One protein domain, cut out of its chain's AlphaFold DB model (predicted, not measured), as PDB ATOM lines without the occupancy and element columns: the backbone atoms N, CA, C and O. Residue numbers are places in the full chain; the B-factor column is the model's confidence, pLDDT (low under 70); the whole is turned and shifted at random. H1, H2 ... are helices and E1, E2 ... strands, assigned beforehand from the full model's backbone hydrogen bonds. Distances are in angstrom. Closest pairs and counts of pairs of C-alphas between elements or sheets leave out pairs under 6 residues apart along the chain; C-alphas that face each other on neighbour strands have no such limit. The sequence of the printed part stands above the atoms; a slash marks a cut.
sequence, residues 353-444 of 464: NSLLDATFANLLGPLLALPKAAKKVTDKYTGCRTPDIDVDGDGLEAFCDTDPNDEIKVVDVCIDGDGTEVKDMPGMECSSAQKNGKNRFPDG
ATOM      1  N   ASN A 353     -46.023  11.610 114.698       79.12
ATOM      2  CA  ASN A 353     -47.416  11.224 114.917       79.12
ATOM      3  C   ASN A 353     -47.866  11.627 116.326       79.12
ATOM      4  O   ASN A 353     -47.109  11.480 117.293       79.12
ATOM      5  N   SER A 354     -49.105  12.098 116.461       88.00
ATOM      6  CA  SER A 354     -49.706  12.265 117.785       88.00
ATOM      7  C   SER A 354     -50.226  10.948 118.356       88.00
ATOM      8  O   SER A 354     -50.362   9.940 117.653       88.00
ATOM      9  N   LEU A 355     -50.552  10.940 119.651       88.50
ATOM     10  CA  LEU A 355     -51.288   9.835 120.258       88.50
ATOM     11  C   LEU A 355     -52.656   9.657 119.582       88.50
ATOM     12  O   LEU A 355     -53.100   8.516 119.444       88.50
ATOM     13  N   LEU A 356     -53.293  10.740 119.115       93.44
ATOM     14  CA  LEU A 356     -54.526  10.669 118.324       93.44
ATOM     15  C   LEU A 356     -54.299   9.878 117.027       93.44
ATOM     16  O   LEU A 356     -55.008   8.900 116.778       93.44
ATOM     17  N   ASP A 357     -53.273  10.242 116.254       91.81
ATOM     18  CA  ASP A 357     -52.906   9.568 115.003       91.81
ATOM     19  C   ASP A 357     -52.598   8.087 115.239       91.81
ATOM     20  O   ASP A 357     -53.149   7.196 114.584       91.81
ATOM     21  N   ALA A 358     -51.761   7.796 116.237       89.56
ATOM     22  CA  ALA A 358     -51.411   6.424 116.564       89.56
ATOM     23  C   ALA A 358     -52.639   5.595 116.954       89.56
ATOM     24  O   ALA A 358     -52.765   4.442 116.526       89.56
ATOM     25  N   THR A 359     -53.543   6.187 117.740       92.00
ATOM     26  CA  THR A 359     -54.770   5.540 118.209       92.00
ATOM     27  C   THR A 359     -55.735   5.275 117.067       92.00
ATOM     28  O   THR A 359     -56.172   4.139 116.890       92.00
ATOM     29  N   PHE A 360     -56.093   6.285 116.287       94.62
ATOM     30  CA  PHE A 360     -57.252   6.170 115.405       94.62
ATOM     31  C   PHE A 360     -56.901   5.942 113.936       94.62
ATOM     32  O   PHE A 360     -57.690   5.312 113.231       94.62
ATOM     33  N   ALA A 361     -55.714   6.363 113.496       91.44
ATOM     34  CA  ALA A 361     -55.231   6.153 112.131       91.44
ATOM     35  C   ALA A 361     -54.224   4.992 112.008       91.44
ATOM     36  O   ALA A 361     -53.952   4.528 110.900       91.44
ATOM     37  N   ASN A 362     -53.683   4.483 113.123       88.44
ATOM     38  CA  ASN A 362     -52.602   3.492 113.108       88.44
ATOM     39  C   ASN A 362     -52.871   2.253 114.000       88.44
ATOM     40  O   ASN A 362     -54.012   1.830 114.211       88.44
ATOM     41  N   LEU A 363     -51.802   1.593 114.465       85.81
ATOM     42  CA  LEU A 363     -51.838   0.286 115.130       85.81
ATOM     43  C   LEU A 363     -52.413   0.300 116.550       85.81
ATOM     44  O   LEU A 363     -52.797  -0.768 117.042       85.81
ATOM     45  N   LEU A 364     -52.484   1.456 117.215       88.06
ATOM     46  CA  LEU A 364     -52.847   1.499 118.628       88.06
ATOM     47  C   LEU A 364     -54.346   1.238 118.837       88.06
ATOM     48  O   LEU A 364     -54.693   0.425 119.682       88.06
ATOM     49  N   GLY A 365     -55.252   1.775 118.020       91.12
ATOM     50  CA  GLY A 365     -56.696   1.524 118.159       91.12
ATOM     51  C   GLY A 365     -57.098   0.044 118.108       91.12
ATOM     52  O   GLY A 365     -57.864  -0.404 118.963       91.12
ATOM     53  N   PRO A 366     -56.591  -0.762 117.151       90.12
ATOM     54  CA  PRO A 366     -56.745  -2.213 117.192       90.12
ATOM     55  C   PRO A 366     -56.176  -2.863 118.463       90.12
ATOM     56  O   PRO A 366     -56.809  -3.776 118.990       90.12
ATOM     57  N   LEU A 367     -55.010  -2.415 118.943       90.12
ATOM     58  CA  LEU A 367     -54.354  -2.946 120.145       90.12
ATOM     59  C   LEU A 367     -55.153  -2.645 121.422       90.12
ATOM     60  O   LEU A 367     -55.291  -3.518 122.275       90.12
ATOM     61  N   LEU A 368     -55.731  -1.448 121.510       92.19
ATOM     62  CA  LEU A 368     -56.640  -1.018 122.575       92.19
ATOM     63  C   LEU A 368     -58.043  -1.643 122.450       92.19
ATOM     64  O   LEU A 368     -58.908  -1.395 123.284       92.19
ATOM     65  N   ALA A 369     -58.292  -2.439 121.402       93.31
ATOM     66  CA  ALA A 369     -59.596  -3.013 121.081       93.31
ATOM     67  C   ALA A 369     -60.725  -1.968 120.960       93.31
ATOM     68  O   ALA A 369     -61.879  -2.262 121.277       93.31
ATOM     69  N   LEU A 370     -60.409  -0.767 120.458       95.12
ATOM     70  CA  LEU A 370     -61.406   0.283 120.252       95.12
ATOM     71  C   LEU A 370     -62.462  -0.142 119.217       95.12
ATOM     72  O   LEU A 370     -62.135  -0.878 118.275       95.12
ATOM     73  N   PRO A 371     -63.726   0.292 119.334       92.38
ATOM     74  CA  PRO A 371     -64.757  -0.061 118.368       92.38
ATOM     75  C   PRO A 371     -64.475   0.518 116.976       92.38
ATOM     76  O   PRO A 371     -63.741   1.490 116.796       92.38
ATOM     77  N   LYS A 372     -65.076  -0.095 115.953       94.31
ATOM     78  CA  LYS A 372     -65.174   0.540 114.634       94.31
ATOM     79  C   LYS A 372     -66.308   1.553 114.658       94.31
ATOM     80  O   LYS A 372     -67.346   1.280 115.257       94.31
ATOM     81  N   ALA A 373     -66.141   2.642 113.917       95.62
ATOM     82  CA  ALA A 373     -67.205   3.613 113.709       95.62
ATOM     83  C   ALA A 373     -68.460   2.976 113.088       95.62
ATOM     84  O   ALA A 373     -68.417   1.908 112.462       95.62
ATOM     85  N   ALA A 374     -69.599   3.652 113.247       93.31
ATOM     86  CA  ALA A 374     -70.867   3.211 112.682       93.31
ATOM     87  C   ALA A 374     -70.762   2.981 111.164       93.31
ATOM     88  O   ALA A 374     -70.036   3.682 110.457       93.31
ATOM     89  N   LYS A 375     -71.563   2.047 110.628       93.62
ATOM     90  CA  LYS A 375     -71.492   1.650 109.209       93.62
ATOM     91  C   LYS A 375     -71.540   2.845 108.246       93.62
ATOM     92  O   LYS A 375     -70.802   2.870 107.269       93.62
ATOM     93  N   LYS A 376     -72.378   3.844 108.546       93.25
ATOM     94  CA  LYS A 376     -72.519   5.082 107.759       93.25
ATOM     95  C   LYS A 376     -71.191   5.839 107.620       93.25
ATOM     96  O   LYS A 376     -70.921   6.362 106.544       93.25
ATOM     97  N   VAL A 377     -70.383   5.870 108.680       94.69
ATOM     98  CA  VAL A 377     -69.031   6.440 108.664       94.69
ATOM     99  C   VAL A 377     -68.099   5.518 107.891       94.69
ATOM    100  O   VAL A 377     -67.470   5.960 106.937       94.69
ATOM    101  N   THR A 378     -68.074   4.220 108.214       93.75
ATOM    102  CA  THR A 378     -67.120   3.286 107.588       93.75
ATOM    103  C   THR A 378     -67.347   3.058 106.092       93.75
ATOM    104  O   THR A 378     -66.416   2.700 105.378       93.75
ATOM    105  N   ASP A 379     -68.575   3.266 105.607       94.19
ATOM    106  CA  ASP A 379     -68.910   3.236 104.178       94.19
ATOM    107  C   ASP A 379     -68.268   4.409 103.418       94.19
ATOM    108  O   ASP A 379     -68.034   4.306 102.213       94.19
ATOM    109  N   LYS A 380     -68.004   5.522 104.112       94.69
ATOM    110  CA  LYS A 380     -67.381   6.727 103.558       94.69
ATOM    111  C   LYS A 380     -65.871   6.756 103.800       94.69
ATOM    112  O   LYS A 380     -65.125   7.104 102.892       94.69
ATOM    113  N   TYR A 381     -65.447   6.365 104.997       94.31
ATOM    114  CA  TYR A 381     -64.067   6.379 105.462       94.31
ATOM    115  C   TYR A 381     -63.739   5.012 106.063       94.31
ATOM    116  O   TYR A 381     -64.165   4.661 107.164       94.31
ATOM    117  N   THR A 382     -63.056   4.169 105.296       90.62
ATOM    118  CA  THR A 382     -62.817   2.783 105.716       90.62
ATOM    119  C   THR A 382     -61.832   2.744 106.879       90.62
ATOM    120  O   THR A 382     -60.786   3.365 106.823       90.62
ATOM    121  N   GLY A 383     -62.128   1.950 107.910       86.00
ATOM    122  CA  GLY A 383     -61.179   1.701 109.000       86.00
ATOM    123  C   GLY A 383     -61.284   2.645 110.195       86.00
ATOM    124  O   GLY A 383     -60.659   2.338 111.206       86.00
ATOM    125  N   CYS A 384     -62.121   3.688 110.134       94.06
ATOM    126  CA  CYS A 384     -62.319   4.600 111.262       94.06
ATOM    127  C   CYS A 384     -62.771   3.890 112.530       94.06
ATOM    128  O   CYS A 384     -63.556   2.926 112.503       94.06
ATOM    129  N   ARG A 385     -62.310   4.433 113.649       95.81
ATOM    130  CA  ARG A 385     -62.586   3.938 114.992       95.81
ATOM    131  C   ARG A 385     -63.203   5.038 115.835       95.81
ATOM    132  O   ARG A 385     -63.115   6.213 115.488       95.81
ATOM    133  N   THR A 386     -63.841   4.613 116.912       97.12
ATOM    134  CA  THR A 386     -64.404   5.504 117.920       97.12
ATOM    135  C   THR A 386     -63.588   5.396 119.201       97.12
ATOM    136  O   THR A 386     -62.968   4.348 119.431       97.12
ATOM    137  N   PRO A 387     -63.588   6.435 120.045       96.62
ATOM    138  CA  PRO A 387     -63.245   6.277 121.450       96.62
ATOM    139  C   PRO A 387     -64.178   5.262 122.131       96.62
ATOM    140  O   PRO A 387     -65.135   4.757 121.527       96.62
ATOM    141  N   ASP A 388     -63.853   4.903 123.369       95.38
ATOM    142  CA  ASP A 388     -64.685   4.028 124.192       95.38
ATOM    143  C   ASP A 388     -65.687   4.791 125.061       95.38
ATOM    144  O   ASP A 388     -66.732   4.224 125.352       95.38
ATOM    145  N   ILE A 389     -65.422   6.061 125.395       95.81
ATOM    146  CA  ILE A 389     -66.297   6.866 126.257       95.81
ATOM    147  C   ILE A 389     -66.947   8.017 125.480       95.81
ATOM    148  O   ILE A 389     -66.237   8.855 124.926       95.81
ATOM    149  N   ASP A 390     -68.282   8.062 125.510       94.31
ATOM    150  CA  ASP A 390     -69.151   9.127 124.974       94.31
ATOM    151  C   ASP A 390     -69.415  10.175 126.068       94.31
ATOM    152  O   ASP A 390     -70.283  10.005 126.926       94.31
ATOM    153  N   VAL A 391     -68.597  11.223 126.112       93.31
ATOM    154  CA  VAL A 391     -68.514  12.151 127.248       93.31
ATOM    155  C   VAL A 391     -69.686  13.122 127.283       93.31
ATOM    156  O   VAL A 391     -70.189  13.438 128.372       93.31
ATOM    157  N   ASP A 392     -70.104  13.637 126.129       91.50
ATOM    158  CA  ASP A 392     -71.192  14.613 126.049       91.50
ATOM    159  C   ASP A 392     -72.564  13.988 125.746       91.50
ATOM    160  O   ASP A 392     -73.595  14.656 125.908       91.50
ATOM    161  N   GLY A 393     -72.593  12.690 125.434       90.94
ATOM    162  CA  GLY A 393     -73.798  11.908 125.217       90.94
ATOM    163  C   GLY A 393     -74.465  12.183 123.869       90.94
ATOM    164  O   GLY A 393     -75.625  11.794 123.683       90.94
ATOM    165  N   ASP A 394     -73.822  12.904 122.947       91.06
ATOM    166  CA  ASP A 394     -74.375  13.121 121.608       91.06
ATOM    167  C   ASP A 394     -74.086  11.957 120.633       91.06
ATOM    168  O   ASP A 394     -74.687  11.875 119.551       91.06
ATOM    169  N   GLY A 395     -73.339  10.963 121.121       92.12
ATOM    170  CA  GLY A 395     -72.964   9.729 120.453       92.12
ATOM    171  C   GLY A 395     -71.450   9.655 120.283       92.12
ATOM    172  O   GLY A 395     -70.779  10.667 120.194       92.12
ATOM    173  N   LEU A 396     -70.913   8.441 120.142       94.81
ATOM    174  CA  LEU A 396     -69.472   8.286 119.951       94.81
ATOM    175  C   LEU A 396     -68.958   8.985 118.687       94.81
ATOM    176  O   LEU A 396     -69.405   8.700 117.564       94.81
ATOM    177  N   GLU A 397     -67.924   9.790 118.881       95.88
ATOM    178  CA  GLU A 397     -67.133  10.391 117.815       95.88
ATOM    179  C   GLU A 397     -66.440   9.339 116.934       95.88
ATOM    180  O   GLU A 397     -66.223   8.183 117.312       95.88
ATOM    181  N   ALA A 398     -66.044   9.734 115.727       97.62
ATOM    182  CA  ALA A 398     -65.209   8.914 114.861       97.62
ATOM    183  C   ALA A 398     -64.029   9.704 114.303       97.62
ATOM    184  O   ALA A 398     -64.189  10.766 113.702       97.62
ATOM    185  N   PHE A 399     -62.850   9.106 114.424       97.56
ATOM    186  CA  PHE A 399     -61.598   9.650 113.922       97.56
ATOM    187  C   PHE A 399     -61.102   8.791 112.769       97.56
ATOM    188  O   PHE A 399     -61.094   7.555 112.839       97.56
ATOM    189  N   CYS A 400     -60.756   9.459 111.678       96.62
ATOM    190  CA  CYS A 400     -60.571   8.843 110.381       96.62
ATOM    191  C   CYS A 400     -59.299   9.338 109.705       96.62
ATOM    192  O   CYS A 400     -59.055  10.538 109.651       96.62
ATOM    193  N   ASP A 401     -58.581   8.390 109.110       94.56
ATOM    194  CA  ASP A 401     -57.660   8.615 107.999       94.56
ATOM    195  C   ASP A 401     -58.462   8.452 106.695       94.56
ATOM    196  O   ASP A 401     -59.100   7.409 106.477       94.56
ATOM    197  N   THR A 402     -58.514   9.483 105.846       94.00
ATOM    198  CA  THR A 402     -59.240   9.392 104.571       94.00
ATOM    199  C   THR A 402     -58.571   8.487 103.536       94.00
ATOM    200  O   THR A 402     -59.285   7.998 102.647       94.00
ATOM    201  N   ASP A 403     -57.269   8.207 103.654       91.19
ATOM    202  CA  ASP A 403     -56.529   7.265 102.809       91.19
ATOM    203  C   ASP A 403     -55.746   6.232 103.645       91.19
ATOM    204  O   ASP A 403     -54.515   6.179 103.633       91.19
ATOM    205  N   PRO A 404     -56.442   5.279 104.296       85.25
ATOM    206  CA  PRO A 404     -55.814   4.315 105.201       85.25
ATOM    207  C   PRO A 404     -54.809   3.369 104.518       85.25
ATOM    208  O   PRO A 404     -54.137   2.600 105.206       85.25
ATOM    209  N   ASN A 405     -54.717   3.374 103.182       87.12
ATOM    210  CA  ASN A 405     -53.809   2.512 102.420       87.12
ATOM    211  C   ASN A 405     -52.496   3.197 102.031       87.12
ATOM    212  O   ASN A 405     -51.624   2.526 101.472       87.12
ATOM    213  N   ASP A 406     -52.364   4.501 102.263       88.56
ATOM    214  CA  ASP A 406     -51.112   5.205 102.031       88.56
ATOM    215  C   ASP A 406     -50.081   4.904 103.141       88.56
ATOM    216  O   ASP A 406     -50.324   4.119 104.063       88.56
ATOM    217  N   GLU A 407     -48.902   5.517 103.052       84.75
ATOM    218  CA  GLU A 407     -47.860   5.379 104.076       84.75
ATOM    219  C   GLU A 407     -48.045   6.353 105.256       84.75
ATOM    220  O   GLU A 407     -47.395   6.181 106.287       84.75
ATOM    221  N   ILE A 408     -48.921   7.357 105.134       84.88
ATOM    222  CA  ILE A 408     -49.085   8.452 106.095       84.88
ATOM    223  C   ILE A 408     -50.308   8.159 106.966       84.88
ATOM    224  O   ILE A 408     -51.446   8.333 106.564       84.88
ATOM    225  N   LYS A 409     -50.083   7.698 108.195       88.31
ATOM    226  CA  LYS A 409     -51.168   7.336 109.117       88.31
ATOM    227  C   LYS A 409     -51.531   8.522 110.003       88.31
ATOM    228  O   LYS A 409     -50.965   8.656 111.084       88.31
ATOM    229  N   VAL A 410     -52.454   9.363 109.539       91.44
ATOM    230  CA  VAL A 410     -52.900  10.571 110.254       91.44
ATOM    231  C   VAL A 410     -54.419  10.653 110.321       91.44
ATOM    232  O   VAL A 410     -55.116  10.214 109.406       91.44
ATOM    233  N   VAL A 411     -54.941  11.217 111.406       95.00
ATOM    234  CA  VAL A 411     -56.355  11.587 111.489       95.00
ATOM    235  C   VAL A 411     -56.536  12.917 110.768       95.00
ATOM    236  O   VAL A 411     -56.066  13.941 111.241       95.00
ATOM    237  N   ASP A 412     -57.235  12.907 109.634       94.62
ATOM    238  CA  ASP A 412     -57.500  14.106 108.826       94.62
ATOM    239  C   ASP A 412     -58.993  14.479 108.768       94.62
ATOM    240  O   ASP A 412     -59.379  15.526 108.223       94.62
ATOM    241  N   VAL A 413     -59.852  13.622 109.330       96.88
ATOM    242  CA  VAL A 413     -61.288  13.850 109.490       96.88
ATOM    243  C   VAL A 413     -61.752  13.387 110.867       96.88
ATOM    244  O   VAL A 413     -61.602  12.225 111.243       96.88
ATOM    245  N   CYS A 414     -62.413  14.301 111.568       97.94
ATOM    246  CA  CYS A 414     -63.090  14.073 112.835       97.94
ATOM    247  C   CYS A 414     -64.601  14.187 112.602       97.94
ATOM    248  O   CYS A 414     -65.070  15.111 111.927       97.94
ATOM    249  N   ILE A 415     -65.374  13.252 113.140       97.56
ATOM    250  CA  ILE A 415     -66.828  13.200 112.985       97.56
ATOM    251  C   ILE A 415     -67.451  13.166 114.372       97.56
ATOM    252  O   ILE A 415     -67.144  12.278 115.155       97.56
ATOM    253  N   ASP A 416     -68.305  14.146 114.634       95.25
ATOM    254  CA  ASP A 416     -69.018  14.350 115.898       95.25
ATOM    255  C   ASP A 416     -70.094  13.261 116.067       95.25
ATOM    256  O   ASP A 416     -70.543  12.698 115.054       95.25
ATOM    257  N   GLY A 417     -70.552  12.980 117.287       91.25
ATOM    258  CA  GLY A 417     -71.629  12.009 117.528       91.25
ATOM    259  C   GLY A 417     -72.933  12.397 116.831       91.25
ATOM    260  O   GLY A 417     -73.619  11.565 116.219       91.25
ATOM    261  N   ASP A 418     -73.192  13.708 116.748       91.75
ATOM    262  CA  ASP A 418     -74.280  14.295 115.956       91.75
ATOM    263  C   ASP A 418     -74.117  14.141 114.419       91.75
ATOM    264  O   ASP A 418     -75.034  14.434 113.636       91.75
ATOM    265  N   GLY A 419     -72.967  13.632 113.969       92.12
ATOM    266  CA  GLY A 419     -72.615  13.373 112.577       92.12
ATOM    267  C   GLY A 419     -71.993  14.558 111.837       92.12
ATOM    268  O   GLY A 419     -71.805  14.469 110.617       92.12
ATOM    269  N   THR A 420     -71.699  15.669 112.519       95.44
ATOM    270  CA  THR A 420     -70.969  16.795 111.928       95.44
ATOM    271  C   THR A 420     -69.538  16.390 111.605       95.44
ATOM    272  O   THR A 420     -68.780  15.983 112.475       95.44
ATOM    273  N   GLU A 421     -69.131  16.570 110.352       96.38
ATOM    274  CA  GLU A 421     -67.766  16.279 109.916       96.38
ATOM    275  C   GLU A 421     -66.907  17.547 109.909       96.38
ATOM    276  O   GLU A 421     -67.294  18.576 109.342       96.38
ATOM    277  N   VAL A 422     -65.705  17.447 110.470       97.25
ATOM    278  CA  VAL A 422     -64.653  18.461 110.400       97.25
ATOM    279  C   VAL A 422     -63.419  17.826 109.777       97.25
ATOM    280  O   VAL A 422     -63.042  16.715 110.129       97.25
ATOM    281  N   LYS A 423     -62.801  18.530 108.832       96.38
ATOM    282  CA  LYS A 423     -61.554  18.100 108.200       96.38
ATOM    283  C   LYS A 423     -60.412  18.989 108.638       96.38
ATOM    284  O   LYS A 423     -60.637  20.183 108.859       96.38
ATOM    285  N   ASP A 424     -59.218  18.429 108.627       93.62
ATOM    286  CA  ASP A 424     -57.991  19.195 108.763       93.62
ATOM    287  C   ASP A 424     -57.896  20.296 107.705       93.62
ATOM    288  O   ASP A 424     -58.289  20.150 106.537       93.62
ATOM    289  N   MET A 425     -57.357  21.431 108.133       90.56
ATOM    290  CA  MET A 425     -57.017  22.560 107.281       90.56
ATOM    291  C   MET A 425     -55.579  22.996 107.579       90.56
ATOM    292  O   MET A 425     -55.059  22.717 108.657       90.56
ATOM    293  N   PRO A 426     -54.900  23.707 106.661       86.81
ATOM    294  CA  PRO A 426     -53.548  24.192 106.920       86.81
ATOM    295  C   PRO A 426     -53.460  24.996 108.230       86.81
ATOM    296  O   PRO A 426     -54.010  26.095 108.319       86.81
ATOM    297  N   GLY A 427     -52.753  24.447 109.223       81.56
ATOM    298  CA  GLY A 427     -52.579  25.044 110.552       81.56
ATOM    299  C   GLY A 427     -53.770  24.888 111.505       81.56
ATOM    300  O   GLY A 427     -53.874  25.672 112.446       81.56
ATOM    301  N   MET A 428     -54.685  23.952 111.235       87.06
ATOM    302  CA  MET A 428     -55.803  23.612 112.115       87.06
ATOM    303  C   MET A 428     -56.162  22.130 111.974       87.06
ATOM    304  O   MET A 428     -56.715  21.717 110.952       87.06
ATOM    305  N   GLU A 429     -55.894  21.368 113.025       93.12
ATOM    306  CA  GLU A 429     -56.292  19.970 113.172       93.12
ATOM    307  C   GLU A 429     -57.796  19.883 113.475       93.12
ATOM    308  O   GLU A 429     -58.352  20.729 114.190       93.12
ATOM    309  N   CYS A 430     -58.484  18.865 112.963       96.06
ATOM    310  CA  CYS A 430     -59.919  18.701 113.167       96.06
ATOM    311  C   CYS A 430     -60.262  18.538 114.652       96.06
ATOM    312  O   CYS A 430     -61.255  19.107 115.107       96.06
ATOM    313  N   SER A 431     -59.385  17.882 115.420       94.56
ATOM    314  CA  SER A 431     -59.470  17.679 116.874       94.56
ATOM    315  C   SER A 431     -59.634  18.994 117.658       94.56
ATOM    316  O   SER A 431     -60.245  19.030 118.727       94.56
ATOM    317  N   SER A 432     -59.146  20.110 117.106       94.38
ATOM    318  CA  SER A 432     -59.168  21.430 117.742       94.38
ATOM    319  C   SER A 432     -60.504  22.177 117.606       94.38
ATOM    320  O   SER A 432     -60.674  23.251 118.201       94.38
ATOM    321  N   ALA A 433     -61.456  21.641 116.835       95.19
ATOM    322  CA  ALA A 433     -62.721  22.308 116.556       95.19
ATOM    323  C   ALA A 433     -63.541  22.577 117.826       95.19
ATOM    324  O   ALA A 433     -63.540  21.813 118.792       95.19
ATOM    325  N   GLN A 434     -64.300  23.675 117.804       93.81
ATOM    326  CA  GLN A 434     -65.134  24.100 118.925       93.81
ATOM    327  C   GLN A 434     -66.601  24.276 118.531       93.81
ATOM    328  O   GLN A 434     -66.934  24.667 117.409       93.81
ATOM    329  N   LYS A 435     -67.487  24.044 119.501       90.69
ATOM    330  CA  LYS A 435     -68.938  24.245 119.420       90.69
ATOM    331  C   LYS A 435     -69.342  25.047 120.656       90.69
ATOM    332  O   LYS A 435     -69.183  24.598 121.784       90.69
ATOM    333  N   ASN A 436     -69.793  26.288 120.458       89.00
ATOM    334  CA  ASN A 436     -70.168  27.206 121.547       89.00
ATOM    335  C   ASN A 436     -69.064  27.439 122.604       89.00
ATOM    336  O   ASN A 436     -69.353  27.580 123.789       89.00
ATOM    337  N   GLY A 437     -67.796  27.476 122.178       87.00
ATOM    338  CA  GLY A 437     -66.648  27.696 123.067       87.00
ATOM    339  C   GLY A 437     -66.213  26.474 123.886       87.00
ATOM    340  O   GLY A 437     -65.244  26.576 124.633       87.00
ATOM    341  N   LYS A 438     -66.885  25.325 123.732       87.88
ATOM    342  CA  LYS A 438     -66.415  24.019 124.214       87.88
ATOM    343  C   LYS A 438     -65.711  23.266 123.084       87.88
ATOM    344  O   LYS A 438     -65.956  23.559 121.911       87.88
ATOM    345  N   ASN A 439     -64.848  22.312 123.437       90.75
ATOM    346  CA  ASN A 439     -64.327  21.339 122.473       90.75
ATOM    347  C   ASN A 439     -65.516  20.645 121.799       90.75
ATOM    348  O   ASN A 439     -66.481  20.308 122.480       90.75
ATOM    349  N   ARG A 440     -65.462  20.510 120.472       94.19
ATOM    350  CA  ARG A 440     -66.469  19.764 119.712       94.19
ATOM    351  C   ARG A 440     -66.298  18.259 119.878       94.19
ATOM    352  O   ARG A 440     -67.284  17.570 119.752       94.19
ATOM    353  N   PHE A 441     -65.070  17.815 120.138       95.50
ATOM    354  CA  PHE A 441     -64.706  16.408 120.225       95.50
ATOM    355  C   PHE A 441     -64.271  16.036 121.663       95.50
ATOM    356  O   PHE A 441     -63.060  15.926 121.910       95.50
ATOM    357  N   PRO A 442     -65.175  16.088 122.671       93.38
ATOM    358  CA  PRO A 442     -64.850  15.778 124.063       93.38
ATOM    359  C   PRO A 442     -64.733  14.281 124.382       93.38
ATOM    360  O   PRO A 442     -64.208  13.972 125.459       93.38
ATOM    361  N   ASP A 443     -65.202  13.386 123.513       94.56
ATOM    362  CA  ASP A 443     -65.063  11.946 123.694       94.56
ATOM    363  C   ASP A 443     -63.597  11.535 123.672       94.56
ATOM    364  O   ASP A 443     -62.714  12.208 123.121       94.56
ATOM    365  N   GLY A 444     -63.308  10.395 124.286       94.81
ATOM    366  CA  GLY A 444     -61.923  10.005 124.418       94.81
ATOM    367  C   GLY A 444     -61.683   8.621 124.967       94.81
ATOM    368  O   GLY A 444     -62.588   7.816 125.174       94.81
TER     369      GLY A 444
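Overview. This is residues 353 to 444 of the 464 residues of the protein "Putative metal-binding motif-containing protein" of Deltaproteobacteria bacterium (UniProt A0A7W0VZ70). Little of this domain is regular structure: a small three-stranded sheet sits among long loops, E1 near the middle, with short helices H1 and H3 at its fringe and H2 farther out. Of 92 printed residues, 23 are in named elements, three helices then three strands, class mixed. The whole is compact, radius of gyration of the C-alphas 12.1 A, spanning 36 by 29 by 23 A.

Arrangement. E1, residues 398 to 400, E2, 413 to 415, and E3, 421 to 423, form a meander, each strand the antiparallel neighbour of the one before, in two hairpins. N 398 and O 415, 2.8 A apart, and N 414 and O 422, 2.9 A, are within hydrogen-bond range. H1, residues 355 to 360, only grazes the sheet; its closest C-alphas to E1 are Phe 360 and Phe 399, 5.8 A. H3, residues 375 to 378, only grazes it too, the C-alphas of Val 377 and Ala 398 being closest to each other at 7.7 A. H2, residues 364 to 367, only just touches H1, with 3 pairs of C-alphas within 8 A, and only at the corner; Thr 359 and Gly 365 have the closest C-alphas, 4.5 A. Every O i to N i+4 pair in H1 is within hydrogen-bond range; H2 and H3 are too short for one, and each has its 1 O i to N i+3 pair within range.

Along the chain. H1 begins at C-alpha 355 (-51.288, 9.835, 120.258) and is 8.5 A long; H2 and H3 are 4.9 A each. E1, E2 and E3 measure 6.4, 6.6 and 6.7 A; E3 ends at C-alpha 423 (-61.554, 18.100, 108.200).

Size, cuts and confidence. The farthest C-alphas, Glu 407 and Asn 436, are 35.8 A apart. The links H3 to E1 and E1 to E2 are long. The printed part has no cut, and no printed residue is under 70 in pLDDT.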